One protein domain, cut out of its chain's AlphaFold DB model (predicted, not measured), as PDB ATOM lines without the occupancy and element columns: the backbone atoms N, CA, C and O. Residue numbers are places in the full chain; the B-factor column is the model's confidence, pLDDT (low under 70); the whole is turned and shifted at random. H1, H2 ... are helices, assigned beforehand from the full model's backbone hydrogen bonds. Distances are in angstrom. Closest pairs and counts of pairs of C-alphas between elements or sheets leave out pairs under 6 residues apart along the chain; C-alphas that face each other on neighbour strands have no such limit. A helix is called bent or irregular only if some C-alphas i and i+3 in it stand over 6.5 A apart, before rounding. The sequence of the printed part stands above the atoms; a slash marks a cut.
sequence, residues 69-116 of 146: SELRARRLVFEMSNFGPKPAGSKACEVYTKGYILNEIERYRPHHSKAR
ATOM      1  N   SER A  69     242.244 136.292 291.392       73.44
ATOM      2  CA  SER A  69     241.663 137.305 290.515       73.44
ATOM      3  C   SER A  69     240.630 138.100 291.286       73.44
ATOM      4  O   SER A  69     239.627 137.561 291.763       73.44
ATOM      5  N   GLU A  70     240.866 139.403 291.362       73.12
ATOM      6  CA  GLU A  70     239.971 140.329 292.038       73.12
ATOM      7  C   GLU A  70     238.589 140.361 291.376       73.12
ATOM      8  O   GLU A  70     237.578 140.396 292.069       73.12
ATOM      9  N   LEU A  71     238.512 140.266 290.044       76.88
ATOM     10  CA  LEU A  71     237.234 140.257 289.321       76.88
ATOM     11  C   LEU A  71     236.349 139.070 289.719       76.88
ATOM     12  O   LEU A  71     235.131 139.211 289.845       76.88
ATOM     13  N   ARG A  72     236.959 137.908 289.970       74.31
ATOM     14  CA  ARG A  72     236.233 136.739 290.473       74.31
ATOM     15  C   ARG A  72     235.795 136.931 291.916       74.31
ATOM     16  O   ARG A  72     234.650 136.629 292.237       74.31
ATOM     17  N   ALA A  73     236.680 137.454 292.763       80.56
ATOM     18  CA  ALA A  73     236.360 137.734 294.158       80.56
ATOM     19  C   ALA A  73     235.211 138.749 294.277       80.56
ATOM     20  O   ALA A  73     234.286 138.535 295.053       80.56
ATOM     21  N   ARG A  74     235.207 139.803 293.450       83.44
ATOM     22  CA  ARG A  74     234.121 140.792 293.384       83.44
ATOM     23  C   ARG A  74     232.791 140.159 292.991       83.44
ATOM     24  O   ARG A  74     231.792 140.432 293.647       83.44
ATOM     25  N   ARG A  75     232.769 139.289 291.971       83.81
ATOM     26  CA  ARG A  75     231.549 138.556 291.586       83.81
ATOM     27  C   ARG A  75     231.038 137.682 292.733       83.81
ATOM     28  O   ARG A  75     229.866 137.771 293.077       83.81
ATOM     29  N   LEU A  76     231.925 136.909 293.357       83.56
ATOM     30  CA  LEU A  76     231.588 136.027 294.476       83.56
ATOM     31  C   LEU A  76     230.988 136.814 295.653       83.56
ATOM     32  O   LEU A  76     229.951 136.451 296.198       83.56
ATOM     33  N   VAL A  77     231.625 137.927 296.031       84.62
ATOM     34  CA  VAL A  77     231.158 138.797 297.119       84.62
ATOM     35  C   VAL A  77     229.831 139.463 296.766       84.62
ATOM     36  O   VAL A  77     228.968 139.564 297.634       84.62
ATOM     37  N   PHE A  78     229.637 139.875 295.512       85.81
ATOM     38  CA  PHE A  78     228.372 140.445 295.049       85.81
ATOM     39  C   PHE A  78     227.228 139.426 295.113       85.81
ATOM     40  O   PHE A  78     226.170 139.726 295.664       85.81
ATOM     41  N   GLU A  79     227.448 138.206 294.622       83.88
ATOM     42  CA  GLU A  79     226.461 137.124 294.698       83.88
ATOM     43  C   GLU A  79     226.106 136.806 296.156       83.88
ATOM     44  O   GLU A  79     224.929 136.770 296.508       83.88
ATOM     45  N   MET A  80     227.108 136.713 297.038       80.44
ATOM     46  CA  MET A  80     226.864 136.509 298.467       80.44
ATOM     47  C   MET A  80     226.150 137.695 299.118       80.44
ATOM     48  O   MET A  80     225.296 137.495 299.978       80.44
ATOM     49  N   SER A  81     226.472 138.936 298.745       83.38
ATOM     50  CA  SER A  81     225.836 140.153 299.267       83.38
ATOM     51  C   SER A  81     224.317 140.132 299.075       83.38
ATOM     52  O   SER A  81     223.585 140.565 299.965       83.38
ATOM     53  N   ASN A  82     223.841 139.541 297.978       86.44
ATOM     54  CA  ASN A  82     222.419 139.477 297.641       86.44
ATOM     55  C   ASN A  82     221.602 138.500 298.507       86.44
ATOM     56  O   ASN A  82     220.378 138.546 298.467       86.44
ATOM     57  N   PHE A  83     222.233 137.668 299.345       81.62
ATOM     58  CA  PHE A  83     221.525 136.757 300.261       81.62
ATOM     59  C   PHE A  83     220.846 137.454 301.457       81.62
ATOM     60  O   PHE A  83     220.213 136.791 302.275       81.62
ATOM     61  N   GLY A  84     220.970 138.780 301.577       82.00
ATOM     62  CA  GLY A  84     220.370 139.565 302.655       82.00
ATOM     63  C   GLY A  84     221.254 139.673 303.909       82.00
ATOM     64  O   GLY A  84     222.451 139.354 303.859       82.00
ATOM     65  N   PRO A  85     220.697 140.164 305.035       81.75
ATOM     66  CA  PRO A  85     221.432 140.361 306.283       81.75
ATOM     67  C   PRO A  85     222.011 139.046 306.816       81.75
ATOM     68  O   PRO A  85     221.291 138.058 306.964       81.75
ATOM     69  N   LYS A  86     223.305 139.039 307.157       83.50
ATOM     70  CA  LYS A  86     224.034 137.852 307.644       83.50
ATOM     71  C   LYS A  86     224.430 137.956 309.127       83.50
ATOM     72  O   LYS A  86     225.620 137.878 309.426       83.50
ATOM     73  N   PRO A  87     223.496 138.170 310.075       85.56
ATOM     74  CA  PRO A  87     223.821 137.944 311.475       85.56
ATOM     75  C   PRO A  87     224.059 136.445 311.712       85.56
ATOM     76  O   PRO A  87     223.474 135.600 311.028       85.56
ATOM     77  N   ALA A  88     224.923 136.114 312.672       75.62
ATOM     78  CA  ALA A  88     225.196 134.727 313.047       75.62
ATOM     79  C   ALA A  88     223.891 134.004 313.433       75.62
ATOM     80  O   ALA A  88     223.047 134.577 314.123       75.62
ATOM     81  N   GLY A  89     223.708 132.767 312.959       77.75
ATOM     82  CA  GLY A  89     222.477 131.994 313.171       77.75
ATOM     83  C   GLY A  89     221.314 132.317 312.220       77.75
ATOM     84  O   GLY A  89     220.272 131.668 312.302       77.75
ATOM     85  N   SER A  90     221.448 133.276 311.294       81.50
ATOM     86  CA  SER A  90     220.423 133.505 310.265       81.50
ATOM     87  C   SER A  90     220.494 132.466 309.143       81.50
ATOM     88  O   SER A  90     221.572 131.987 308.784       81.50
ATOM     89  N   LYS A  91     219.351 132.178 308.502       82.25
ATOM     90  CA  LYS A  91     219.302 131.311 307.306       82.25
ATOM     91  C   LYS A  91     220.198 131.840 306.169       82.25
ATOM     92  O   LYS A  91     220.848 131.055 305.485       82.25
ATOM     93  N   ALA A  92     220.295 133.166 306.019       81.44
ATOM     94  CA  ALA A  92     221.214 133.843 305.092       81.44
ATOM     95  C   ALA A  92     222.685 133.489 305.331       81.44
ATOM     96  O   ALA A  92     223.422 133.259 304.369       81.44
ATOM     97  N   CYS A  93     223.113 133.411 306.589       79.12
ATOM     98  CA  CYS A  93     224.485 133.068 306.946       79.12
ATOM     99  C   CYS A  93     224.733 131.552 306.861       79.12
ATOM    100  O   CYS A  93     225.614 131.108 306.121       79.12
ATOM    101  N   GLU A  94     223.928 130.762 307.576       83.81
ATOM    102  CA  GLU A  94     224.203 129.339 307.819       83.81
ATOM    103  C   GLU A  94     223.864 128.427 306.641       83.81
ATOM    104  O   GLU A  94     224.539 127.420 306.438       83.81
ATOM    105  N   VAL A  95     222.832 128.765 305.863       83.94
ATOM    106  CA  VAL A  95     222.375 127.931 304.743       83.94
ATOM    107  C   VAL A  95     222.902 128.504 303.434       83.94
ATOM    108  O   VAL A  95     223.705 127.865 302.756       83.94
ATOM    109  N   TYR A  96     222.517 129.738 303.102       83.25
ATOM    110  CA  TYR A  96     222.794 130.300 301.778       83.25
ATOM    111  C   TYR A  96     224.270 130.669 301.587       83.25
ATOM    112  O   TYR A  96     224.906 130.197 300.648       83.25
ATOM    113  N   THR A  97     224.856 131.457 302.495       83.75
ATOM    114  CA  THR A  97     226.255 131.901 302.351       83.75
ATOM    115  C   THR A  97     227.235 130.743 302.528       83.75
ATOM    116  O   THR A  97     228.106 130.533 301.685       83.75
ATOM    117  N   LYS A  98     227.079 129.957 303.599       84.06
ATOM    118  CA  LYS A  98     227.936 128.797 303.867       84.06
ATOM    119  C   LYS A  98     227.822 127.732 302.774       84.06
ATOM    120  O   LYS A  98     228.850 127.248 302.308       84.06
ATOM    121  N   GLY A  99     226.604 127.393 302.346       84.31
ATOM    122  CA  GLY A  99     226.374 126.418 301.280       84.31
ATOM    123  C   GLY A  99     226.998 126.856 299.958       84.31
ATOM    124  O   GLY A  99     227.695 126.075 299.315       84.31
ATOM    125  N   TYR A 100     226.846 128.132 299.600       85.12
ATOM    126  CA  TYR A 100     227.448 128.696 298.396       85.12
ATOM    127  C   TYR A 100     228.988 128.651 298.426       85.12
ATOM    128  O   TYR A 100     229.610 128.223 297.453       85.12
ATOM    129  N   ILE A 101     229.613 129.006 299.558       85.12
ATOM    130  CA  ILE A 101     231.074 128.912 299.729       85.12
ATOM    131  C   ILE A 101     231.550 127.458 299.611       85.12
ATOM    132  O   ILE A 101     232.532 127.191 298.919       85.12
ATOM    133  N   LEU A 102     230.870 126.515 300.272       85.56
ATOM    134  CA  LEU A 102     231.236 125.096 300.227       85.56
ATOM    135  C   LEU A 102     231.115 124.522 298.813       85.56
ATOM    136  O   LEU A 102     232.032 123.837 298.364       85.56
ATOM    137  N   ASN A 103     230.046 124.866 298.093       85.38
ATOM    138  CA  ASN A 103     229.833 124.451 296.710       85.38
ATOM    139  C   ASN A 103     230.944 124.964 295.775       85.38
ATOM    140  O   ASN A 103     231.501 124.199 294.990       85.38
ATOM    141  N   GLU A 104     231.338 126.237 295.888       81.75
ATOM    142  CA  GLU A 104     232.452 126.761 295.086       81.75
ATOM    143  C   GLU A 104     233.796 126.115 295.467       81.75
ATOM    144  O   GLU A 104     234.606 125.819 294.589       81.75
ATOM    145  N   ILE A 105     234.036 125.798 296.746       82.81
ATOM    146  CA  ILE A 105     235.235 125.046 297.157       82.81
ATOM    147  C   ILE A 105     235.240 123.641 296.542       82.81
ATOM    148  O   ILE A 105     236.274 123.204 296.033       82.81
ATOM    149  N   GLU A 106     234.117 122.924 296.575       82.69
ATOM    150  CA  GLU A 106     233.998 121.587 295.981       82.69
ATOM    151  C   GLU A 106     234.224 121.604 294.474       82.69
ATOM    152  O   GLU A 106     234.936 120.744 293.954       82.69
ATOM    153  N   ARG A 107     233.727 122.636 293.789       78.50
ATOM    154  CA  ARG A 107     233.933 122.837 292.354       78.50
ATOM    155  C   ARG A 107     235.411 122.942 291.968       78.50
ATOM    156  O   ARG A 107     235.810 122.413 290.931       78.50
ATOM    157  N   TYR A 108     236.244 123.578 292.797       69.88
ATOM    158  CA  TYR A 108     237.689 123.709 292.541       69.88
ATOM    159  C   TYR A 108     238.551 122.634 293.219       69.88
ATOM    160  O   TYR A 108     239.720 122.461 292.859       69.88
ATOM    161  N   ARG A 109     237.990 121.856 294.153       70.50
ATOM    162  CA  ARG A 109     238.653 120.728 294.828       70.50
ATOM    163  C   ARG A 109     239.321 119.722 293.875       70.50
ATOM    164  O   ARG A 109     240.480 119.391 294.136       70.50
ATOM    165  N   PRO A 110     238.687 119.253 292.777       61.47
ATOM    166  CA  PRO A 110     239.311 118.276 291.879       61.47
ATOM    167  C   PRO A 110     240.502 118.844 291.091       61.47
ATOM    168  O   PRO A 110     241.389 118.093 290.691       61.47
ATOM    169  N   HIS A 111     240.572 120.164 290.903       54.41
ATOM    170  CA  HIS A 111     241.725 120.819 290.278       54.41
ATOM    171  C   HIS A 111     242.899 120.966 291.255       54.41
ATOM    172  O   HIS A 111     244.060 120.852 290.864       54.41
ATOM    173  N   HIS A 112     242.605 121.158 292.544       51.25
ATOM    174  CA  HIS A 112     243.618 121.341 293.581       51.25
ATOM    175  C   HIS A 112     244.211 120.023 294.106       51.25
ATOM    176  O   HIS A 112     245.377 120.005 294.503       51.25
ATOM    177  N   SER A 113     243.454 118.917 294.081       50.81
ATOM    178  CA  SER A 113     243.943 117.583 294.477       50.81
ATOM    179  C   SER A 113     244.975 117.014 293.498       50.81
ATOM    180  O   SER A 113     245.891 116.310 293.910       50.81
ATOM    181  N   LYS A 114     244.881 117.372 292.212       47.38
ATOM    182  CA  LYS A 114     245.875 117.001 291.193       47.38
ATOM    183  C   LYS A 114     247.169 117.820 291.304       47.38
ATOM    184  O   LYS A 114     248.235 117.314 290.977       47.38
ATOM    185  N   ALA A 115     247.075 119.068 291.778       51.62
ATOM    186  CA  ALA A 115     248.211 119.977 291.963       51.62
ATOM    187  C   ALA A 115     248.936 119.796 293.311       51.62
ATOM    188  O   ALA A 115     250.092 120.189 293.452       51.62
ATOM    189  N   ARG A 116     248.267 119.214 294.312       47.22
ATOM    190  CA  ARG A 116     248.807 119.002 295.655       47.22
ATOM    191  C   ARG A 116     248.751 117.509 295.972       47.22
ATOM    192  O   ARG A 116     247.802 117.030 296.585       47.22
TER     193      ARG A 116
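What this domain is: This is residues 69 to 116 of the 146 residues of an uncharacterized protein of Teladorsagia circumcincta (UniProt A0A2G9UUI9). One long helix, H2, and a shorter one, H1, form an open V, running opposite ways and coming close near the link that joins them, residues 82 to 90. From there H1 spreads away from H2, and both far ends stick out: residues 69 to 75 on the H1 side, residues 105 to 116 on the H2 side. The printed part has 48 residues with two named helices, H1 then H2 along the chain, no named strand, and the class is all helix. It is loose, with a radius of gyration of the C-alphas of 12.7 A, and flat, spanning 37 by 23 by 12 A.

Where its parts are: H2, residues 91 to 115, measures 34.6 A from C-alpha 91 at (219.302, 131.311, 307.306) to C-alpha 115 at (248.211, 119.977, 291.963). H2 is irregular, with C-alphas 107 and 110 standing 7.1 A apart, and has a kink of 42 degrees near residue 108. H1, residues 70 to 81, measures 15.9 A and begins with C-alpha 70 at (239.971, 140.329, 292.038).

How they stand to each other: H2 and H1 are close but not clearly touching, with 2 pairs of C-alphas within 8 A. Their closest C-alphas, those of Thr 97 and Met 80, are 6.1 A apart. Their lines stand at a shallow tilt of 30 degrees, opposite ways, and their centres are 13.8 A apart. Every O i to N i+4 pair is within hydrogen-bond range in H1, and 14 of 21 are in H2.

The domain as a whole: The two C-alphas farthest apart, those of Pro 85 and Lys 114, are 37.0 A apart. The printed part has no cut, and the link from H1 to H2, 9 residues, is short. The mean pLDDT of the printed part is 77.1; residue 108 and residues 110 to 116 are under 70.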